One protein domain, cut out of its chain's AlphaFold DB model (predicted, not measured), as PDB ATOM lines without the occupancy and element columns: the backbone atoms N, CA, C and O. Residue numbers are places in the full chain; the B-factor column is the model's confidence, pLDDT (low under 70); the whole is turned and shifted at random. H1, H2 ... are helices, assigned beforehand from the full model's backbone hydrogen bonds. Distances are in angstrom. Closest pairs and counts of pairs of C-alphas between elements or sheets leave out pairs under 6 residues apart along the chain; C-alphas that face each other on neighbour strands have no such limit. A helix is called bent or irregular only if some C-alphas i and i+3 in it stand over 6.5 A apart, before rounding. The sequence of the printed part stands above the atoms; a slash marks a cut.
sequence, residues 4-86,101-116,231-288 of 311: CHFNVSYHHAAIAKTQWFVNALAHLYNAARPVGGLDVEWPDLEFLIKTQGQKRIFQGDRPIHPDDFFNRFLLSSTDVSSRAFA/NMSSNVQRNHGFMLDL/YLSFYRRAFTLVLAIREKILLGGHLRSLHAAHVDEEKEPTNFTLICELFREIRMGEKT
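AT A GLANCE: This is residues 4 to 86, 101 to 116 and 231 to 288 of the 311 residues of an uncharacterized protein of Pyrenophora teres f. maculata (UniProt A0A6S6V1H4). H1b, H4 and H9 lie side by side as an up-and-down bundle, each running against the one before it in the chain. Across one end of this bundle H1a and H7 follow one another along the longest axis, and beyond H7 residues 251 to 258, of which 253 to 258 belong to H8, and residues 260 to 268 stick out. The printed part has 157 residues with nine named helices, H1 to H9 in order, and no named strand: all helix. It is compact, radius of gyration of the C-alphas 16.5 A, yet elongated, spanning 53 by 34 by 31 A.

IN THESE COORDINATES: H1, residues 4 to 32, begins at C-alpha 4 (-50.414, 20.439, 8.306); assigned as one helix by its hydrogen bonds, it is bent, with C-alphas 17 and 20 7.6 A apart. Its arms are H1a, residues 4 to 17, 20.0 A, and H1b, residues 20 to 32, 18.3 A. H2 is residues 43 to 52, H3 54 to 57, and H4 66 to 78, 19.0 A, only just irregular: C-alphas 67 and 70 are 6.8 A apart. H5 is 82 to 85, H6 104 to 109, H7 231 to 250, 27.1 A, H8 253 to 260, and H9 271 to 288, 26.6 A, ending at C-alpha 288 (-8.978, 23.961, -25.946).

HOW THE PARTS SIT: H1b touches H4, opposite ways at a shallow tilt of 8 degrees, closest C-alphas His 27 and Phe 73, 6.1 A. H9 touches H1b with residues 275 to 282 alone, closest C-alphas Phe 279 and Leu 28, 7.0 A. H1b only just touches H2 and H3, and H4 only just H5, with 3 pairs within 8 A each. H1a touches H7, C-alphas Ala 14 and Leu 232 closest, 5.9 A. H6 and H4 are near each other. O i to N i+4 pairs are within hydrogen-bond range throughout H1a, H1b, H2, H6 and H7, but 7 of 9 in H4, 3 of 4 in H8 and 11 of 14 in H9.

THE WHOLE: The cuts, residues 87 to 100 and 117 to 230, leave C-alpha gaps of 19.1 A and 15.4 A. Of the links printed whole, none is long. The pLDDT is under 70 in 45 residues, among them 250 to 269.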
ATOM      1  N   CYS A   4     -50.481  20.005   9.704       71.88
ATOM      2  CA  CYS A   4     -50.414  20.439   8.306       71.88
ATOM      3  C   CYS A   4     -49.871  21.871   8.159       71.88
ATOM      4  O   CYS A   4     -48.974  22.109   7.354       71.88
ATOM      5  N   HIS A   5     -50.329  22.819   8.988       75.62
ATOM      6  CA  HIS A   5     -49.791  24.183   8.967       75.62
ATOM      7  C   HIS A   5     -48.306  24.234   9.318       75.62
ATOM      8  O   HIS A   5     -47.574  25.024   8.722       75.62
ATOM      9  N   PHE A   6     -47.861  23.404  10.264       82.88
ATOM     10  CA  PHE A   6     -46.442  23.309  10.589       82.88
ATOM     11  C   PHE A   6     -45.640  22.782   9.396       82.88
ATOM     12  O   PHE A   6     -44.663  23.422   9.018       82.88
ATOM     13  N   ASN A   7     -46.085  21.685   8.772       82.44
ATOM     14  CA  ASN A   7     -45.371  21.082   7.648       82.44
ATOM     15  C   ASN A   7     -45.226  22.068   6.481       82.44
ATOM     16  O   ASN A   7     -44.122  22.343   6.026       82.44
ATOM     17  N   VAL A   8     -46.326  22.710   6.079       81.44
ATOM     18  CA  VAL A   8     -46.316  23.742   5.032       81.44
ATOM     19  C   VAL A   8     -45.351  24.880   5.389       81.44
ATOM     20  O   VAL A   8     -44.492  25.238   4.589       81.44
ATOM     21  N   SER A   9     -45.421  25.411   6.615       84.12
ATOM     22  CA  SER A   9     -44.529  26.502   7.047       84.12
ATOM     23  C   SER A   9     -43.053  26.089   7.044       84.12
ATOM     24  O   SER A   9     -42.189  26.880   6.666       84.12
ATOM     25  N   TYR A  10     -42.763  24.852   7.452       87.75
ATOM     26  CA  TYR A  10     -41.422  24.283   7.424       87.75
ATOM     27  C   TYR A  10     -40.905  24.151   5.988       87.75
ATOM     28  O   TYR A  10     -39.822  24.656   5.693       87.75
ATOM     29  N   HIS A  11     -41.694  23.566   5.080       86.25
ATOM     30  CA  HIS A  11     -41.324  23.424   3.669       86.25
ATOM     31  C   HIS A  11     -41.074  24.775   3.003       86.25
ATOM     32  O   HIS A  11     -40.058  24.950   2.333       86.25
ATOM     33  N   HIS A  12     -41.931  25.763   3.256       85.12
ATOM     34  CA  HIS A  12     -41.720  27.126   2.774       85.12
ATOM     35  C   HIS A  12     -40.384  27.702   3.230       85.12
ATOM     36  O   HIS A  12     -39.627  28.240   2.424       85.12
ATOM     37  N   ALA A  13     -40.106  27.621   4.534       87.00
ATOM     38  CA  ALA A  13     -38.881  28.162   5.100       87.00
ATOM     39  C   ALA A  13     -37.651  27.428   4.547       87.00
ATOM     40  O   ALA A  13     -36.655  28.069   4.207       87.00
ATOM     41  N   ALA A  14     -37.736  26.104   4.407       89.44
ATOM     42  CA  ALA A  14     -36.686  25.274   3.840       89.44
ATOM     43  C   ALA A  14     -36.377  25.665   2.388       89.44
ATOM     44  O   ALA A  14     -35.219  25.941   2.068       89.44
ATOM     45  N   ILE A  15     -37.395  25.763   1.528       87.75
ATOM     46  CA  ILE A  15     -37.226  26.176   0.128       87.75
ATOM     47  C   ILE A  15     -36.679  27.601   0.068       87.75
ATOM     48  O   ILE A  15     -35.637  27.819  -0.541       87.75
ATOM     49  N   ALA A  16     -37.288  28.562   0.768       84.19
ATOM     50  CA  ALA A  16     -36.857  29.962   0.730       84.19
ATOM     51  C   ALA A  16     -35.382  30.153   1.132       84.19
ATOM     52  O   ALA A  16     -34.707  31.045   0.622       84.19
ATOM     53  N   LYS A  17     -34.861  29.318   2.041       84.88
ATOM     54  CA  LYS A  17     -33.458  29.376   2.481       84.88
ATOM     55  C   LYS A  17     -32.491  28.633   1.562       84.88
ATOM     56  O   LYS A  17     -31.339  29.045   1.453       84.88
ATOM     57  N   THR A  18     -32.933  27.555   0.921       88.50
ATOM     58  CA  THR A  18     -32.059  26.663   0.140       88.50
ATOM     59  C   THR A  18     -32.152  26.883  -1.369       88.50
ATOM     60  O   THR A  18     -31.241  26.489  -2.092       88.50
ATOM     61  N   GLN A  19     -33.197  27.562  -1.850       86.44
ATOM     62  CA  GLN A  19     -33.528  27.724  -3.266       86.44
ATOM     63  C   GLN A  19     -32.356  28.209  -4.118       86.44
ATOM     64  O   GLN A  19     -32.115  27.634  -5.173       86.44
ATOM     65  N   TRP A  20     -31.617  29.234  -3.683       83.88
ATOM     66  CA  TRP A  20     -30.494  29.771  -4.464       83.88
ATOM     67  C   TRP A  20     -29.428  28.695  -4.740       83.88
ATOM     68  O   TRP A  20     -28.939  28.575  -5.860       83.88
ATOM     69  N   PHE A  21     -29.116  27.876  -3.732       87.25
ATOM     70  CA  PHE A  21     -28.082  26.846  -3.794       87.25
ATOM     71  C   PHE A  21     -28.548  25.645  -4.611       87.25
ATOM     72  O   PHE A  21     -27.830  25.162  -5.481       87.25
ATOM     73  N   VAL A  22     -29.778  25.192  -4.365       89.44
ATOM     74  CA  VAL A  22     -30.374  24.074  -5.103       89.44
ATOM     75  C   VAL A  22     -30.543  24.442  -6.582       89.44
ATOM     76  O   VAL A  22     -30.244  23.622  -7.447       89.44
ATOM     77  N   ASN A  23     -30.941  25.682  -6.889       89.38
ATOM     78  CA  ASN A  23     -31.009  26.179  -8.263       89.38
ATOM     79  C   ASN A  23     -29.622  26.184  -8.918       89.38
ATOM     80  O   ASN A  23     -29.457  25.642 -10.007       89.38
ATOM     81  N   ALA A  24     -28.607  26.717  -8.234       88.94
ATOM     82  CA  ALA A  24     -27.236  26.731  -8.738       88.94
ATOM     83  C   ALA A  24     -26.710  25.322  -9.051       88.94
ATOM     84  O   ALA A  24     -26.132  25.094 -10.112       88.94
ATOM     85  N   LEU A  25     -26.983  24.356  -8.171       91.19
ATOM     86  CA  LEU A  25     -26.624  22.960  -8.391       91.19
ATOM     87  C   LEU A  25     -27.385  22.317  -9.545       91.19
ATOM     88  O   LEU A  25     -26.785  21.550 -10.286       91.19
ATOM     89  N   ALA A  26     -28.669  22.625  -9.733       92.69
ATOM     90  CA  ALA A  26     -29.429  22.118 -10.873       92.69
ATOM     91  C   ALA A  26     -28.835  22.604 -12.208       92.69
ATOM     92  O   ALA A  26     -28.705  21.819 -13.149       92.69
ATOM     93  N   HIS A  27     -28.415  23.872 -12.274       91.75
ATOM     94  CA  HIS A  27     -27.694  24.421 -13.428       91.75
ATOM     95  C   HIS A  27     -26.322  23.775 -13.622       91.75
ATOM     96  O   HIS A  27     -25.973  23.431 -14.749       91.75
ATOM     97  N   LEU A  28     -25.568  23.555 -12.543       90.25
ATOM     98  CA  LEU A  28     -24.233  22.963 -12.619       90.25
ATOM     99  C   LEU A  28     -24.296  21.490 -13.035       90.25
ATOM    100  O   LEU A  28     -23.553  21.057 -13.908       90.25
ATOM    101  N   TYR A  29     -25.231  20.736 -12.463       92.19
ATOM    102  CA  TYR A  29     -25.526  19.362 -12.853       92.19
ATOM    103  C   TYR A  29     -25.950  19.284 -14.323       92.19
ATOM    104  O   TYR A  29     -25.457  18.432 -15.061       92.19
ATOM    105  N   ASN A  30     -26.803  20.210 -14.781       91.69
ATOM    106  CA  ASN A  30     -27.150  20.293 -16.193       91.69
ATOM    107  C   ASN A  30     -25.931  20.548 -17.085       91.69
ATOM    108  O   ASN A  30     -25.844  19.938 -18.140       91.69
ATOM    109  N   ALA A  31     -25.019  21.425 -16.670       89.69
ATOM    110  CA  ALA A  31     -23.814  21.749 -17.424       89.69
ATOM    111  C   ALA A  31     -22.805  20.588 -17.457       89.69
ATOM    112  O   ALA A  31     -22.201  20.318 -18.490       89.69
ATOM    113  N   ALA A  32     -22.645  19.874 -16.341       87.31
ATOM    114  CA  ALA A  32     -21.663  18.801 -16.199       87.31
ATOM    115  C   ALA A  32     -22.018  17.533 -16.996       87.31
ATOM    116  O   ALA A  32     -21.121  16.818 -17.444       87.31
ATOM    117  N   ARG A  33     -23.314  17.253 -17.191       87.50
ATOM    118  CA  ARG A  33     -23.808  16.070 -17.920       87.50
ATOM    119  C   ARG A  33     -23.356  16.015 -19.393       87.50
ATOM    120  O   ARG A  33     -22.727  15.026 -19.757       87.50
ATOM    121  N   PRO A  34     -23.634  17.020 -20.249       82.31
ATOM    122  CA  PRO A  34     -23.242  16.989 -21.659       82.31
ATOM    123  C   PRO A  34     -21.731  17.140 -21.865       82.31
ATOM    124  O   PRO A  34     -21.206  16.620 -22.839       82.31
ATOM    125  N   VAL A  35     -21.025  17.796 -20.939       77.94
ATOM    126  CA  VAL A  35     -19.567  18.008 -21.020       77.94
ATOM    127  C   VAL A  35     -18.775  16.735 -20.656       77.94
ATOM    128  O   VAL A  35     -17.551  16.717 -20.717       77.94
ATOM    129  N   GLY A  36     -19.460  15.636 -20.313       69.50
ATOM    130  CA  GLY A  36     -18.824  14.350 -20.003       69.50
ATOM    131  C   GLY A  36     -18.182  14.299 -18.615       69.50
ATOM    132  O   GLY A  36     -17.376  13.419 -18.340       69.50
ATOM    133  N   GLY A  37     -18.528  15.239 -17.728       69.06
ATOM    134  CA  GLY A  37     -18.008  15.282 -16.359       69.06
ATOM    135  C   GLY A  37     -18.793  14.425 -15.364       69.06
ATOM    136  O   GLY A  37     -18.366  14.283 -14.218       69.06
ATOM    137  N   LEU A  38     -19.955  13.887 -15.756       81.12
ATOM    138  CA  LEU A  38     -20.831  13.147 -14.851       81.12
ATOM    139  C   LEU A  38     -21.581  11.999 -15.546       81.12
ATOM    140  O   LEU A  38     -22.659  12.187 -16.118       81.12
ATOM    141  N   ASP A  39     -21.051  10.786 -15.406       81.69
ATOM    142  CA  ASP A  39     -21.667   9.569 -15.957       81.69
ATOM    143  C   ASP A  39     -22.929   9.153 -15.188       81.69
ATOM    144  O   ASP A  39     -23.886   8.624 -15.758       81.69
ATOM    145  N   VAL A  40     -22.961   9.440 -13.883       87.12
ATOM    146  CA  VAL A  40     -24.023   9.005 -12.971       87.12
ATOM    147  C   VAL A  40     -25.102  10.078 -12.840       87.12
ATOM    148  O   VAL A  40     -24.823  11.245 -12.572       87.12
ATOM    149  N   GLU A  41     -26.361   9.677 -13.002       90.19
ATOM    150  CA  GLU A  41     -27.503  10.557 -12.750       90.19
ATOM    151  C   GLU A  41     -27.640  10.861 -11.260       90.19
ATOM    152  O   GLU A  41     -27.409   9.994 -10.419       90.19
ATOM    153  N   TRP A  42     -28.057  12.085 -10.928       92.25
ATOM    154  CA  TRP A  42     -28.403  12.455  -9.557       92.25
ATOM    155  C   TRP A  42     -29.932  12.481  -9.424       92.25
ATOM    156  O   TRP A  42     -30.554  13.491  -9.770       92.25
ATOM    157  N   PRO A  43     -30.565  11.403  -8.912       92.44
ATOM    158  CA  PRO A  43     -32.018  11.252  -8.968       92.44
ATOM    159  C   PRO A  43     -32.761  12.360  -8.223       92.44
ATOM    160  O   PRO A  43     -33.791  12.825  -8.699       92.44
ATOM    161  N   ASP A  44     -32.212  12.833  -7.098       92.69
ATOM    162  CA  ASP A  44     -32.781  13.943  -6.326       92.69
ATOM    163  C   ASP A  44     -32.869  15.234  -7.165       92.69
ATOM    164  O   ASP A  44     -33.894  15.915  -7.145       92.69
ATOM    165  N   LEU A  45     -31.822  15.574  -7.929       92.19
ATOM    166  CA  LEU A  45     -31.824  16.771  -8.779       92.19
ATOM    167  C   LEU A  45     -32.748  16.610  -9.985       92.19
ATOM    168  O   LEU A  45     -33.479  17.545 -10.299       92.19
ATOM    169  N   GLU A  46     -32.772  15.443 -10.634       92.81
ATOM    170  CA  GLU A  46     -33.710  15.180 -11.736       92.81
ATOM    171  C   GLU A  46     -35.167  15.218 -11.254       92.81
ATOM    172  O   GLU A  46     -36.035  15.803 -11.909       92.81
ATOM    173  N   PHE A  47     -35.438  14.675 -10.064       91.69
ATOM    174  CA  PHE A  47     -36.741  14.779  -9.416       91.69
ATOM    175  C   PHE A  47     -37.127  16.241  -9.176       91.69
ATOM    176  O   PHE A  47     -38.232  16.649  -9.542       91.69
ATOM    177  N   LEU A  48     -36.224  17.055  -8.622       91.31
ATOM    178  CA  LEU A  48     -36.474  18.479  -8.390       91.31
ATOM    179  C   LEU A  48     -36.685  19.250  -9.698       91.31
ATOM    180  O   LEU A  48     -37.624  20.040  -9.789       91.31
ATOM    181  N   ILE A  49     -35.875  18.986 -10.726       91.56
ATOM    182  CA  ILE A  49     -36.001  19.614 -12.048       91.56
ATOM    183  C   ILE A  49     -37.360  19.298 -12.677       91.56
ATOM    184  O   ILE A  49     -38.039  20.191 -13.191       91.56
ATOM    185  N   LYS A  50     -37.781  18.033 -12.612       89.75
ATOM    186  CA  LYS A  50     -39.074  17.585 -13.134       89.75
ATOM    187  C   LYS A  50     -40.240  18.201 -12.364       89.75
ATOM    188  O   LYS A  50     -41.199  18.655 -12.981       89.75
ATOM    189  N   THR A  51     -40.145  18.231 -11.039       86.50
ATOM    190  CA  THR A  51     -41.234  18.656 -10.152       86.50
ATOM    191  C   THR A  51     -41.451  20.169 -10.185       86.50
ATOM    192  O   THR A  51     -42.585  20.625 -10.280       86.50
ATOM    193  N   GLN A  52     -40.375  20.960 -10.162       86.38
ATOM    194  CA  GLN A  52     -40.457  22.426 -10.251       86.38
ATOM    195  C   GLN A  52     -40.721  22.919 -11.677       86.38
ATOM    196  O   GLN A  52     -41.176  24.043 -11.890       86.38
ATOM    197  N   GLY A  53     -40.431  22.073 -12.665       87.19
ATOM    198  CA  GLY A  53     -40.537  22.388 -14.077       87.19
ATOM    199  C   GLY A  53     -39.276  23.063 -14.613       87.19
ATOM    200  O   GLY A  53     -38.798  24.078 -14.102       87.19
ATOM    201  N   GLN A  54     -38.782  22.538 -15.735       89.88
ATOM    202  CA  GLN A  54     -37.571  23.023 -16.405       89.88
ATOM    203  C   GLN A  54     -37.644  24.522 -16.722       89.88
ATOM    204  O   GLN A  54     -36.688  25.252 -16.474       89.88
ATOM    205  N   LYS A  55     -38.816  25.001 -17.163       87.44
ATOM    206  CA  LYS A  55     -39.041  26.411 -17.518       87.44
ATOM    207  C   LYS A  55     -38.791  27.384 -16.374       87.44
ATOM    208  O   LYS A  55     -38.364  28.506 -16.632       87.44
ATOM    209  N   ARG A  56     -39.045  26.969 -15.130       85.94
ATOM    210  CA  ARG A  56     -38.852  27.812 -13.945       85.94
ATOM    211  C   ARG A  56     -37.403  27.826 -13.479       85.94
ATOM    212  O   ARG A  56     -36.908  28.894 -13.132       85.94
ATOM    213  N   ILE A  57     -36.737  26.673 -13.507       89.06
ATOM    214  CA  ILE A  57     -35.332  26.531 -13.094       89.06
ATOM    215  C   ILE A  57     -34.396  27.166 -14.125       89.06
ATOM    216  O   ILE A  57     -33.555  27.983 -13.768       89.06
ATOM    217  N   PHE A  58     -34.565  26.845 -15.409       89.56
ATOM    218  CA  PHE A  58     -33.637  27.247 -16.471       89.56
ATOM    219  C   PHE A  58     -34.056  28.498 -17.250       89.56
ATOM    220  O   PHE A  58     -33.363  28.874 -18.191       89.56
ATOM    221  N   GLN A  59     -35.179  29.128 -16.885       84.19
ATOM    222  CA  GLN A  59     -35.788  30.235 -17.633       84.19
ATOM    223  C   GLN A  59     -35.984  29.882 -19.122       84.19
ATOM    224  O   GLN A  59     -35.349  30.433 -20.018       84.19
ATOM    225  N   GLY A  60     -36.868  28.916 -19.377       84.12
ATOM    226  CA  GLY A  60     -37.090  28.323 -20.701       84.12
ATOM    227  C   GLY A  60     -36.646  26.862 -20.757       84.12
ATOM    228  O   GLY A  60     -36.691  26.157 -19.750       84.12
ATOM    229  N   ASP A  61     -36.244  26.387 -21.931       87.56
ATOM    230  CA  ASP A  61     -35.832  24.989 -22.087       87.56
ATOM    231  C   ASP A  61     -34.451  24.734 -21.471       87.56
ATOM    232  O   ASP A  61     -33.648  25.658 -21.318       87.56
ATOM    233  N   ARG A  62     -34.175  23.478 -21.107       90.12
ATOM    234  CA  ARG A  62     -32.890  23.044 -20.539       90.12
ATOM    235  C   ARG A  62     -31.747  23.478 -21.480       90.12
ATOM    236  O   ARG A  62     -31.782  23.102 -22.652       90.12
ATOM    237  N   PRO A  63     -30.780  24.302 -21.029       89.62
ATOM    238  CA  PRO A  63     -29.737  24.792 -21.915       89.62
ATOM    239  C   PRO A  63     -28.843  23.627 -22.336       89.62
ATOM    240  O   PRO A  63     -28.603  22.712 -21.544       89.62
ATOM    241  N   ILE A  64     -28.373  23.685 -23.581       88.06
ATOM    242  CA  ILE A  64     -27.555  22.647 -24.230       88.06
ATOM    243  C   ILE A  64     -26.151  23.187 -24.521       88.06
ATOM    244  O   ILE A  64     -25.171  22.464 -24.388       88.06
ATOM    245  N   HIS A  65     -26.055  24.468 -24.889       85.19
ATOM    246  CA  HIS A  65     -24.796  25.112 -25.246       85.19
ATOM    247  C   HIS A  65     -24.061  25.644 -24.008       85.19
ATOM    248  O   HIS A  65     -24.690  26.306 -23.174       85.19
ATOM    249  N   PRO A  66     -22.737  25.447 -23.895       82.94
ATOM    250  CA  PRO A  66     -22.002  25.886 -22.706       82.94
ATOM    251  C   PRO A  66     -21.949  27.390 -22.481       82.94
ATOM    252  O   PRO A  66     -21.942  27.837 -21.332       82.94
ATOM    253  N   ASP A  67     -22.022  28.181 -23.551       82.44
ATOM    254  CA  ASP A  67     -22.161  29.635 -23.450       82.44
ATOM    255  C   ASP A  67     -23.478  30.064 -22.773       82.44
ATOM    256  O   ASP A  67     -23.542  31.134 -22.160       82.44
ATOM    257  N   ASP A  68     -24.516  29.224 -22.809       85.69
ATOM    258  CA  ASP A  68     -25.812  29.523 -22.201       85.69
ATOM    259  C   ASP A  68     -25.889  29.108 -20.729       85.69
ATOM    260  O   ASP A  68     -26.677  29.692 -19.984       85.69
ATOM    261  N   PHE A  69     -25.096  28.129 -20.276       87.69
ATOM    262  CA  PHE A  69     -25.220  27.566 -18.924       87.69
ATOM    263  C   PHE A  69     -25.094  28.634 -17.841       87.69
ATOM    264  O   PHE A  69     -25.990  28.800 -17.010       87.69
ATOM    265  N   PHE A  70     -24.008  29.406 -17.881       84.38
ATOM    266  CA  PHE A  70     -23.761  30.432 -16.876       84.38
ATOM    267  C   PHE A  70     -24.727  31.612 -17.013       84.38
ATOM    268  O   PHE A  70     -25.259  32.107 -16.019       84.38
ATOM    269  N   ASN A  71     -25.016  32.031 -18.247       84.12
ATOM    270  CA  ASN A  71     -25.928  33.141 -18.509       84.12
ATOM    271  C   ASN A  71     -27.342  32.838 -17.996       84.12
ATOM    272  O   ASN A  71     -27.941  33.671 -17.317       84.12
ATOM    273  N   ARG A  72     -27.864  31.631 -18.246       85.88
ATOM    274  CA  ARG A  72     -29.186  31.223 -17.753       85.88
ATOM    275  C   ARG A  72     -29.215  30.992 -16.251       85.88
ATOM    276  O   ARG A  72     -30.220  31.310 -15.615       85.88
ATOM    277  N   PHE A  73     -28.127  30.503 -15.661       85.81
ATOM    278  CA  PHE A  73     -28.005  30.440 -14.208       85.81
ATOM    279  C   PHE A  73     -28.154  31.832 -13.584       85.81
ATOM    280  O   PHE A  73     -28.990  32.014 -12.694       85.81
ATOM    281  N   LEU A  74     -27.409  32.819 -14.089       80.50
ATOM    282  CA  LEU A  74     -27.470  34.192 -13.593       80.50
ATOM    283  C   LEU A  74     -28.869  34.784 -13.746       80.50
ATOM    284  O   LEU A  74     -29.426  35.272 -12.762       80.50
ATOM    285  N   LEU A  75     -29.472  34.665 -14.928       81.25
ATOM    286  CA  LEU A  75     -30.820  35.177 -15.157       81.25
ATOM    287  C   LEU A  75     -31.846  34.516 -14.222       81.25
ATOM    288  O   LEU A  75     -32.661  35.206 -13.614       81.25
ATOM    289  N   SER A  76     -31.759  33.196 -14.030       79.88
ATOM    290  CA  SER A  76     -32.674  32.462 -13.148       79.88
ATOM    291  C   SER A  76     -32.476  32.737 -11.656       79.88
ATOM    292  O   SER A  76     -33.409  32.518 -10.890       79.88
ATOM    293  N   SER A  77     -31.288  33.184 -11.228       73.75
ATOM    294  CA  SER A  77     -30.926  33.296  -9.803       73.75
ATOM    295  C   SER A  77     -30.813  34.730  -9.298       73.75
ATOM    296  O   SER A  77     -30.944  34.963  -8.101       73.75
ATOM    297  N   THR A  78     -30.558  35.692 -10.185       66.12
ATOM    298  CA  THR A  78     -30.341  37.099  -9.812       66.12
ATOM    299  C   THR A  78     -31.339  38.057 -10.435       66.12
ATOM    300  O   THR A  78     -31.425  39.184  -9.963       66.12
ATOM    301  N   ASP A  79     -32.078  37.646 -11.473       63.75
ATOM    302  CA  ASP A  79     -32.832  38.564 -12.351       63.75
ATOM    303  C   ASP A  79     -31.962  39.656 -12.995       63.75
ATOM    304  O   ASP A  79     -32.449  40.610 -13.598       63.75
ATOM    305  N   VAL A  80     -30.644  39.546 -12.855       61.97
ATOM    306  CA  VAL A  80     -29.717  40.520 -13.389       61.97
ATOM    307  C   VAL A  80     -29.258  40.024 -14.748       61.97
ATOM    308  O   VAL A  80     -28.901  38.857 -14.926       61.97
ATOM    309  N   SER A  81     -29.287  40.931 -15.724       58.75
ATOM    310  CA  SER A  81     -28.704  40.692 -17.040       58.75
ATOM    311  C   SER A  81     -27.276  40.170 -16.881       58.75
ATOM    312  O   SER A  81     -26.501  40.722 -16.100       58.75
ATOM    313  N   SER A  82     -26.891  39.165 -17.671       60.81
ATOM    314  CA  SER A  82     -25.505  38.674 -17.735       60.81
ATOM    315  C   SER A  82     -24.486  39.797 -17.969       60.81
ATOM    316  O   SER A  82     -23.337  39.694 -17.541       60.81
ATOM    317  N   ARG A  83     -24.927  40.917 -18.560       58.72
ATOM    318  CA  ARG A  83     -24.144  42.140 -18.747       58.72
ATOM    319  C   ARG A  83     -23.632  42.753 -17.446       58.72
ATOM    320  O   ARG A  83     -22.568  43.351 -17.475       58.72
ATOM    321  N   ALA A  84     -24.325  42.591 -16.319       56.50
ATOM    322  CA  ALA A  84     -23.858  43.129 -15.039       56.50
ATOM    323  C   ALA A  84     -22.608  42.423 -14.493       56.50
ATOM    324  O   ALA A  84     -21.990  42.915 -13.557       56.50
ATOM    325  N   PHE A  85     -22.252  41.274 -15.072       57.81
ATOM    326  CA  PHE A  85     -21.062  40.500 -14.728       57.81
ATOM    327  C   PHE A  85     -19.967  40.598 -15.802       57.81
ATOM    328  O   PHE A  85     -18.954  39.903 -15.710       57.81
ATOM    329  N   ALA A  86     -20.164  41.431 -16.830       58.00
ATOM    330  CA  ALA A  86     -19.146  41.713 -17.832       58.00
ATOM    331  C   ALA A  86     -18.064  42.633 -17.244       58.00
ATOM    332  O   ALA A  86     -18.354  43.516 -16.438       58.00
ATOM    333  N   ASN A 101     -30.924  40.788  -4.357       55.50
ATOM    334  CA  ASN A 101     -32.165  40.162  -3.922       55.50
ATOM    335  C   ASN A 101     -33.131  40.148  -5.106       55.50
ATOM    336  O   ASN A 101     -33.494  41.206  -5.620       55.50
ATOM    337  N   MET A 102     -33.559  38.953  -5.519       60.50
ATOM    338  CA  MET A 102     -34.582  38.819  -6.549       60.50
ATOM    339  C   MET A 102     -35.829  39.597  -6.132       60.50
ATOM    340  O   MET A 102     -36.279  39.506  -4.986       60.50
ATOM    341  N   SER A 103     -36.415  40.342  -7.069       63.16
ATOM    342  CA  SER A 103     -37.687  41.002  -6.797       63.16
ATOM    343  C   SER A 103     -38.769  39.950  -6.500       63.16
ATOM    344  O   SER A 103     -38.778  38.856  -7.069       63.16
ATOM    345  N   SER A 104     -39.714  40.283  -5.616       65.06
ATOM    346  CA  SER A 104     -40.800  39.368  -5.213       65.06
ATOM    347  C   SER A 104     -41.625  38.855  -6.409       65.06
ATOM    348  O   SER A 104     -42.095  37.718  -6.404       65.06
ATOM    349  N   ASN A 105     -41.748  39.651  -7.478       66.44
ATOM    350  CA  ASN A 105     -42.444  39.246  -8.701       66.44
ATOM    351  C   ASN A 105     -41.671  38.189  -9.498       66.44
ATOM    352  O   ASN A 105     -42.279  37.288 -10.070       66.44
ATOM    353  N   VAL A 106     -40.341  38.266  -9.508       66.94
ATOM    354  CA  VAL A 106     -39.489  37.308 -10.224       66.94
ATOM    355  C   VAL A 106     -39.458  35.987  -9.476       66.94
ATOM    356  O   VAL A 106     -39.629  34.948 -10.100       66.94
ATOM    357  N   GLN A 107     -39.373  36.018  -8.143       66.50
ATOM    358  CA  GLN A 107     -39.462  34.811  -7.311       66.50
ATOM    359  C   GLN A 107     -40.769  34.029  -7.531       66.50
ATOM    360  O   GLN A 107     -40.798  32.812  -7.390       66.50
ATOM    361  N   ARG A 108     -41.864  34.704  -7.912       69.44
ATOM    362  CA  ARG A 108     -43.134  34.031  -8.244       69.44
ATOM    363  C   ARG A 108     -43.090  33.301  -9.586       69.44
ATOM    364  O   ARG A 108     -43.749  32.268  -9.744       69.44
ATOM    365  N   ASN A 109     -42.334  33.824 -10.545       73.31
ATOM    366  CA  ASN A 109     -42.297  33.323 -11.918       73.31
ATOM    367  C   ASN A 109     -41.096  32.403 -12.191       73.31
ATOM    368  O   ASN A 109     -41.166  31.570 -13.094       73.31
ATOM    369  N   HIS A 110     -40.033  32.510 -11.393       73.50
ATOM    370  CA  HIS A 110     -38.750  31.848 -11.606       73.50
ATOM    371  C   HIS A 110     -38.250  31.154 -10.335       73.50
ATOM    372  O   HIS A 110     -38.514  31.594  -9.216       73.50
ATOM    373  N   GLY A 111     -37.513  30.060 -10.520       78.38
ATOM    374  CA  GLY A 111     -37.010  29.229  -9.434       78.38
ATOM    375  C   GLY A 111     -38.068  28.312  -8.816       78.38
ATOM    376  O   GLY A 111     -38.998  27.859  -9.485       78.38
ATOM    377  N   PHE A 112     -37.884  27.994  -7.536       81.50
ATOM    378  CA  PHE A 112     -38.661  26.974  -6.841       81.50
ATOM    379  C   PHE A 112     -40.024  27.528  -6.424       81.50
ATOM    380  O   PHE A 112     -40.129  28.607  -5.841       81.50
ATOM    381  N   MET A 113     -41.078  26.776  -6.716       81.12
ATOM    382  CA  MET A 113     -42.417  27.052  -6.229       81.12
ATOM    383  C   MET A 113     -42.470  26.728  -4.739       81.12
ATOM    384  O   MET A 113     -42.295  25.583  -4.337       81.12
ATOM    385  N   LEU A 114     -42.716  27.756  -3.925       75.44
ATOM    386  CA  LEU A 114     -42.990  27.579  -2.496       75.44
ATOM    387  C   LEU A 114     -44.287  26.798  -2.280       75.44
ATOM    388  O   LEU A 114     -44.383  26.021  -1.340       75.44
ATOM    389  N   ASP A 115     -45.249  27.021  -3.177       74.62
ATOM    390  CA  ASP A 115     -46.574  26.438  -3.127       74.62
ATOM    391  C   ASP A 115     -47.013  25.925  -4.486       74.62
ATOM    392  O   ASP A 115     -46.904  26.624  -5.498       74.62
ATOM    393  N   LEU A 116     -47.607  24.736  -4.488       81.00
ATOM    394  CA  LEU A 116     -48.240  24.190  -5.677       81.00
ATOM    395  C   LEU A 116     -49.560  24.932  -5.959       81.00
ATOM    396  O   LEU A 116     -50.285  25.281  -5.019       81.00
ATOM    397  N   TYR A 231     -35.901  19.302   1.657       91.31
ATOM    398  CA  TYR A 231     -34.985  20.302   1.106       91.31
ATOM    399  C   TYR A 231     -33.782  20.594   2.009       91.31
ATOM    400  O   TYR A 231     -32.698  20.870   1.494       91.31
ATOM    401  N   LEU A 232     -33.933  20.534   3.337       92.38
ATOM    402  CA  LEU A 232     -32.827  20.822   4.255       92.38
ATOM    403  C   LEU A 232     -31.838  19.664   4.293       92.38
ATOM    404  O   LEU A 232     -30.628  19.894   4.238       92.38
ATOM    405  N   SER A 233     -32.323  18.426   4.342       92.75
ATOM    406  CA  SER A 233     -31.456  17.252   4.252       92.75
ATOM    407  C   SER A 233     -30.758  17.176   2.898       92.75
ATOM    408  O   SER A 233     -29.549  16.939   2.857       92.75
ATOM    409  N   PHE A 234     -31.472  17.453   1.799       94.19
ATOM    410  CA  PHE A 234     -30.859  17.565   0.475       94.19
ATOM    411  C   PHE A 234     -29.759  18.635   0.456       94.19
ATOM    412  O   PHE A 234     -28.625  18.336   0.082       94.19
ATOM    413  N   TYR A 235     -30.063  19.846   0.936       93.12
ATOM    414  CA  TYR A 235     -29.093  20.936   1.040       93.12
ATOM    415  C   TYR A 235     -27.856  20.514   1.831       93.12
ATOM    416  O   TYR A 235     -26.749  20.723   1.357       93.12
ATOM    417  N   ARG A 236     -28.014  19.871   2.995       93.44
ATOM    418  CA  ARG A 236     -26.876  19.421   3.816       93.44
ATOM    419  C   ARG A 236     -25.977  18.445   3.059       93.44
ATOM    420  O   ARG A 236     -24.768  18.651   3.041       93.44
ATOM    421  N   ARG A 237     -26.550  17.425   2.408       94.31
ATOM    422  CA  ARG A 237     -25.780  16.446   1.614       94.31
ATOM    423  C   ARG A 237     -25.045  17.117   0.457       94.31
ATOM    424  O   ARG A 237     -23.851  16.903   0.263       94.31
ATOM    425  N   ALA A 238     -25.759  17.947  -0.292       92.75
ATOM    426  CA  ALA A 238     -25.215  18.625  -1.453       92.75
ATOM    427  C   ALA A 238     -24.157  19.676  -1.067       92.75
ATOM    428  O   ALA A 238     -23.157  19.842  -1.757       92.75
ATOM    429  N   PHE A 239     -24.323  20.330   0.081       91.00
ATOM    430  CA  PHE A 239     -23.339  21.246   0.645       91.00
ATOM    431  C   PHE A 239     -22.046  20.532   1.036       91.00
ATOM    432  O   PHE A 239     -20.967  21.011   0.701       91.00
ATOM    433  N   THR A 240     -22.131  19.359   1.673       92.38
ATOM    434  CA  THR A 240     -20.952  18.523   1.952       92.38
ATOM    435  C   THR A 240     -20.210  18.149   0.669       92.38
ATOM    436  O   THR A 240     -18.984  18.194   0.641       92.38
ATOM    437  N   LEU A 241     -20.937  17.845  -0.410       89.88
ATOM    438  CA  LEU A 241     -20.339  17.572  -1.717       89.88
ATOM    439  C   LEU A 241     -19.612  18.800  -2.283       89.88
ATOM    440  O   LEU A 241     -18.474  18.675  -2.722       89.88
ATOM    441  N   VAL A 242     -20.215  19.992  -2.217       87.56
ATOM    442  CA  VAL A 242     -19.556  21.237  -2.651       87.56
ATOM    443  C   VAL A 242     -18.312  21.538  -1.816       87.56
ATOM    444  O   VAL A 242     -17.303  21.950  -2.376       87.56
ATOM    445  N   LEU A 243     -18.336  21.287  -0.504       86.31
ATOM    446  CA  LEU A 243     -17.144  21.421   0.338       86.31
ATOM    447  C   LEU A 243     -16.041  20.428  -0.051       86.31
ATOM    448  O   LEU A 243     -14.880  20.815  -0.110       86.31
ATOM    449  N   ALA A 244     -16.387  19.181  -0.374       87.75
ATOM    450  CA  ALA A 244     -15.413  18.195  -0.840       87.75
ATOM    451  C   ALA A 244     -14.814  18.575  -2.206       87.75
ATOM    452  O   ALA A 244     -13.620  18.393  -2.439       87.75
ATOM    453  N   ILE A 245     -15.629  19.132  -3.108       83.19
ATOM    454  CA  ILE A 245     -15.159  19.705  -4.375       83.19
ATOM    455  C   ILE A 245     -14.222  20.880  -4.096       83.19
ATOM    456  O   ILE A 245     -13.132  20.932  -4.655       83.19
ATOM    457  N   ARG A 246     -14.612  21.787  -3.194       79.44
ATOM    458  CA  ARG A 246     -13.808  22.938  -2.782       79.44
ATOM    459  C   ARG A 246     -12.439  22.508  -2.273       79.44
ATOM    460  O   ARG A 246     -11.441  23.070  -2.700       79.44
ATOM    461  N   GLU A 247     -12.398  21.515  -1.394       81.25
ATOM    462  CA  GLU A 247     -11.155  20.957  -0.867       81.25
ATOM    463  C   GLU A 247     -10.278  20.418  -2.003       81.25
ATOM    464  O   GLU A 247      -9.118  20.794  -2.113       81.25
ATOM    465  N   LYS A 248     -10.838  19.614  -2.911       80.75
ATOM    466  CA  LYS A 248     -10.078  19.004  -4.013       80.75
ATOM    467  C   LYS A 248      -9.606  20.003  -5.074       80.75
ATOM    468  O   LYS A 248      -8.519  19.831  -5.617       80.75
ATOM    469  N   ILE A 249     -10.412  21.016  -5.379       70.88
ATOM    470  CA  ILE A 249     -10.159  21.985  -6.452       70.88
ATOM    471  C   ILE A 249      -9.304  23.151  -5.943       70.88
ATOM    472  O   ILE A 249      -8.257  23.424  -6.524       70.88
ATOM    473  N   LEU A 250      -9.656  23.780  -4.813       62.72
ATOM    474  CA  LEU A 250      -8.872  24.897  -4.258       62.72
ATOM    475  C   LEU A 250      -7.549  24.453  -3.614       62.72
ATOM    476  O   LEU A 250      -6.603  25.240  -3.584       62.72
ATOM    477  N   LEU A 251      -7.447  23.221  -3.094       59.66
ATOM    478  CA  LEU A 251      -6.157  22.670  -2.644       59.66
ATOM    479  C   LEU A 251      -5.396  21.956  -3.771       59.66
ATOM    480  O   LEU A 251      -4.267  21.513  -3.554       59.66
ATOM    481  N   GLY A 252      -5.968  21.878  -4.977       58.72
ATOM    482  CA  GLY A 252      -5.273  21.435  -6.180       58.72
ATOM    483  C   GLY A 252      -4.174  22.428  -6.574       58.72
ATOM    484  O   GLY A 252      -4.398  23.638  -6.633       58.72
ATOM    485  N   GLY A 253      -2.966  21.927  -6.852       59.09
ATOM    486  CA  GLY A 253      -1.767  22.758  -7.043       59.09
ATOM    487  C   GLY A 253      -1.868  23.828  -8.141       59.09
ATOM    488  O   GLY A 253      -1.202  24.852  -8.039       59.09
ATOM    489  N   HIS A 254      -2.724  23.637  -9.150       57.09
ATOM    490  CA  HIS A 254      -2.850  24.544 -10.296       57.09
ATOM    491  C   HIS A 254      -3.612  25.847  -9.976       57.09
ATOM    492  O   HIS A 254      -3.166  26.930 -10.357       57.09
ATOM    493  N   LEU A 255      -4.710  25.779  -9.214       56.97
ATOM    494  CA  LEU A 255      -5.496  26.965  -8.842       56.97
ATOM    495  C   LEU A 255      -4.845  27.776  -7.722       56.97
ATOM    496  O   LEU A 255      -4.985  28.997  -7.703       56.97
ATOM    497  N   ARG A 256      -4.042  27.141  -6.854       58.53
ATOM    498  CA  ARG A 256      -3.157  27.864  -5.926       58.53
ATOM    499  C   ARG A 256      -2.232  28.830  -6.660       58.53
ATOM    500  O   ARG A 256      -2.061  29.948  -6.193       58.53
ATOM    501  N   SER A 257      -1.663  28.425  -7.795       57.25
ATOM    502  CA  SER A 257      -0.758  29.277  -8.575       57.25
ATOM    503  C   SER A 257      -1.480  30.447  -9.250       57.25
ATOM    504  O   SER A 257      -0.926  31.540  -9.300       57.25
ATOM    505  N   LEU A 258      -2.721  30.249  -9.712       56.50
ATOM    506  CA  LEU A 258      -3.549  31.323 -10.278       56.50
ATOM    507  C   LEU A 258      -4.089  32.283  -9.206       56.50
ATOM    508  O   LEU A 258      -4.107  33.490  -9.427       56.50
ATOM    509  N   HIS A 259      -4.478  31.776  -8.032       54.38
ATOM    510  CA  HIS A 259      -4.940  32.603  -6.911       54.38
ATOM    511  C   HIS A 259      -3.796  33.370  -6.238       54.38
ATOM    512  O   HIS A 259      -3.966  34.540  -5.907       54.38
ATOM    513  N   ALA A 260      -2.616  32.757  -6.092       58.44
ATOM    514  CA  ALA A 260      -1.436  33.418  -5.532       58.44
ATOM    515  C   ALA A 260      -0.931  34.582  -6.402       58.44
ATOM    516  O   ALA A 260      -0.267  35.477  -5.890       58.44
ATOM    517  N   ALA A 261      -1.248  34.586  -7.700       59.06
ATOM    518  CA  ALA A 261      -0.876  35.662  -8.613       59.06
ATOM    519  C   ALA A 261      -1.824  36.877  -8.563       59.06
ATOM    520  O   ALA A 261      -1.470  37.930  -9.091       59.06
ATOM    521  N   HIS A 262      -3.020  36.750  -7.968       55.16
ATOM    522  CA  HIS A 262      -4.095  37.739  -8.124       55.16
ATOM    523  C   HIS A 262      -4.705  38.313  -6.839       55.16
ATOM    524  O   HIS A 262      -5.558  39.192  -6.961       55.16
ATOM    525  N   VAL A 263      -4.304  37.892  -5.634       54.56
ATOM    526  CA  VAL A 263      -4.948  38.386  -4.401       54.56
ATOM    527  C   VAL A 263      -3.931  38.791  -3.333       54.56
ATOM    528  O   VAL A 263      -3.427  37.952  -2.590       54.56
ATOM    529  N   ASP A 264      -3.703  40.100  -3.224       54.34
ATOM    530  CA  ASP A 264      -3.508  40.758  -1.931       54.34
ATOM    531  C   ASP A 264      -4.869  40.723  -1.180       54.34
ATOM    532  O   ASP A 264      -5.897  41.046  -1.773       54.34
ATOM    533  N   GLU A 265      -4.872  40.314   0.099       56.50
ATOM    534  CA  GLU A 265      -6.008  40.204   1.059       56.50
ATOM    535  C   GLU A 265      -6.880  38.910   1.091       56.50
ATOM    536  O   GLU A 265      -8.008  38.833   0.609       56.50
ATOM    537  N   GLU A 266      -6.360  37.886   1.782       54.44
ATOM    538  CA  GLU A 266      -6.915  37.182   2.971       54.44
ATOM    539  C   GLU A 266      -8.402  36.764   3.129       54.44
ATOM    540  O   GLU A 266      -8.782  36.335   4.223       54.44
ATOM    541  N   LYS A 267      -9.266  36.771   2.106       64.69
ATOM    542  CA  LYS A 267     -10.632  36.221   2.268       64.69
ATOM    543  C   LYS A 267     -10.871  34.956   1.458       64.69
ATOM    544  O   LYS A 267     -10.896  34.973   0.233       64.69
ATOM    545  N   GLU A 268     -11.108  33.853   2.168       65.31
ATOM    546  CA  GLU A 268     -11.569  32.604   1.568       65.31
ATOM    547  C   GLU A 268     -12.771  32.847   0.629       65.31
ATOM    548  O   GLU A 268     -13.739  33.506   1.037       65.31
ATOM    549  N   PRO A 269     -12.745  32.324  -0.614       68.75
ATOM    550  CA  PRO A 269     -13.811  32.562  -1.575       68.75
ATOM    551  C   PRO A 269     -15.128  31.979  -1.063       68.75
ATOM    552  O   PRO A 269     -15.184  30.886  -0.491       68.75
ATOM    553  N   THR A 270     -16.217  32.719  -1.277       76.88
ATOM    554  CA  THR A 270     -17.551  32.248  -0.897       76.88
ATOM    555  C   THR A 270     -17.948  31.032  -1.740       76.88
ATOM    556  O   THR A 270     -17.531  30.900  -2.889       76.88
ATOM    557  N   ASN A 271     -18.814  30.159  -1.216       77.81
ATOM    558  CA  ASN A 271     -19.310  29.003  -1.982       77.81
ATOM    559  C   ASN A 271     -20.025  29.415  -3.281       77.81
ATOM    560  O   ASN A 271     -20.048  28.653  -4.241       77.81
ATOM    561  N   PHE A 272     -20.594  30.620  -3.322       76.62
ATOM    562  CA  PHE A 272     -21.153  31.183  -4.545       76.62
ATOM    563  C   PHE A 272     -20.060  31.481  -5.579       76.62
ATOM    564  O   PHE A 272     -20.197  31.091  -6.735       76.62
ATOM    565  N   THR A 273     -18.960  32.114  -5.157       77.44
ATOM    566  CA  THR A 273     -17.787  32.366  -6.008       77.44
ATOM    567  C   THR A 273     -17.246  31.064  -6.588       77.44
ATOM    568  O   THR A 273     -17.066  30.980  -7.798       77.44
ATOM    569  N   LEU A 274     -17.112  30.028  -5.755       79.44
ATOM    570  CA  LEU A 274     -16.682  28.698  -6.189       79.44
ATOM    571  C   LEU A 274     -17.601  28.125  -7.278       79.44
ATOM    572  O   LEU A 274     -17.124  27.647  -8.299       79.44
ATOM    573  N   ILE A 275     -18.923  28.179  -7.093       80.81
ATOM    574  CA  ILE A 275     -19.865  27.679  -8.104       80.81
ATOM    575  C   ILE A 275     -19.722  28.463  -9.418       80.81
ATOM    576  O   ILE A 275     -19.705  27.867 -10.493       80.81
ATOM    577  N   CYS A 276     -19.584  29.788  -9.346       79.38
ATOM    578  CA  CYS A 276     -19.347  30.623 -10.523       79.38
ATOM    579  C   CYS A 276     -18.026  30.279 -11.233       79.38
ATOM    580  O   CYS A 276     -17.984  30.279 -12.462       79.38
ATOM    581  N   GLU A 277     -16.965  29.974 -10.486       76.31
ATOM    582  CA  GLU A 277     -15.684  29.511 -11.032       76.31
ATOM    583  C   GLU A 277     -15.829  28.164 -11.743       76.31
ATOM    584  O   GLU A 277     -15.391  28.046 -12.884       76.31
ATOM    585  N   LEU A 278     -16.551  27.202 -11.158       80.38
ATOM    586  CA  LEU A 278     -16.821  25.911 -11.803       80.38
ATOM    587  C   LEU A 278     -17.525  26.077 -13.157       80.38
ATOM    588  O   LEU A 278     -17.158  25.429 -14.135       80.38
ATOM    589  N   PHE A 279     -18.496  26.990 -13.259       79.00
ATOM    590  CA  PHE A 279     -19.124  27.301 -14.548       79.00
ATOM    591  C   PHE A 279     -18.141  27.899 -15.566       79.00
ATOM    592  O   PHE A 279     -18.261  27.630 -16.763       79.00
ATOM    593  N   ARG A 280     -17.176  28.714 -15.119       74.06
ATOM    594  CA  ARG A 280     -16.141  29.285 -15.996       74.06
ATOM    595  C   ARG A 280     -15.159  28.221 -16.479       74.06
ATOM    596  O   ARG A 280     -14.777  28.258 -17.646       74.06
ATOM    597  N   GLU A 281     -14.787  27.272 -15.626       74.62
ATOM    598  CA  GLU A 281     -13.900  26.163 -15.998       74.62
ATOM    599  C   GLU A 281     -14.545  25.232 -17.026       74.62
ATOM    600  O   GLU A 281     -13.907  24.887 -18.020       74.62
ATOM    601  N   ILE A 282     -15.835  24.916 -16.860       73.31
ATOM    602  CA  ILE A 282     -16.599  24.132 -17.844       73.31
ATOM    603  C   ILE A 282     -16.546  24.791 -19.234       73.31
ATOM    604  O   ILE A 282     -16.419  24.104 -20.245       73.31
ATOM    605  N   ARG A 283     -16.566  26.129 -19.299       66.62
ATOM    606  CA  ARG A 283     -16.465  26.886 -20.558       66.62
ATOM    607  C   ARG A 283     -15.071  26.826 -21.199       66.62
ATOM    608  O   ARG A 283     -14.949  26.940 -22.416       66.62
ATOM    609  N   MET A 284     -14.013  26.683 -20.401       53.91
ATOM    610  CA  MET A 284     -12.626  26.680 -20.886       53.91
ATOM    611  C   MET A 284     -12.238  25.346 -21.543       53.91
ATOM    612  O   MET A 284     -11.411  25.350 -22.453       53.91
ATOM    613  N   GLY A 285     -12.860  24.232 -21.138       53.00
ATOM    614  CA  GLY A 285     -12.568  22.893 -21.671       53.00
ATOM    615  C   GLY A 285     -12.957  22.673 -23.139       53.00
ATOM    616  O   GLY A 285     -12.284  21.927 -23.844       53.00
ATOM    617  N   GLU A 286     -13.994  23.347 -23.649       51.12
ATOM    618  CA  GLU A 286     -14.377  23.231 -25.069       51.12
ATOM    619  C   GLU A 286     -13.471  24.043 -25.996       51.12
ATOM    620  O   GLU A 286     -13.199  23.648 -27.132       51.12
ATOM    621  N   LYS A 287     -12.969  25.184 -25.514       45.72
ATOM    622  CA  LYS A 287     -12.165  26.086 -26.342       45.72
ATOM    623  C   LYS A 287     -10.770  25.526 -26.629       45.72
ATOM    624  O   LYS A 287     -10.203  25.835 -27.671       45.72
ATOM    625  N   THR A 288     -10.239  24.687 -25.742       43.41
ATOM    626  CA  THR A 288      -8.978  23.961 -25.946       43.41
ATOM    627  C   THR A 288      -9.136  22.721 -26.828       43.41
ATOM    628  O   THR A 288      -8.179  22.350 -27.500       43.41
TER     629      THR A 288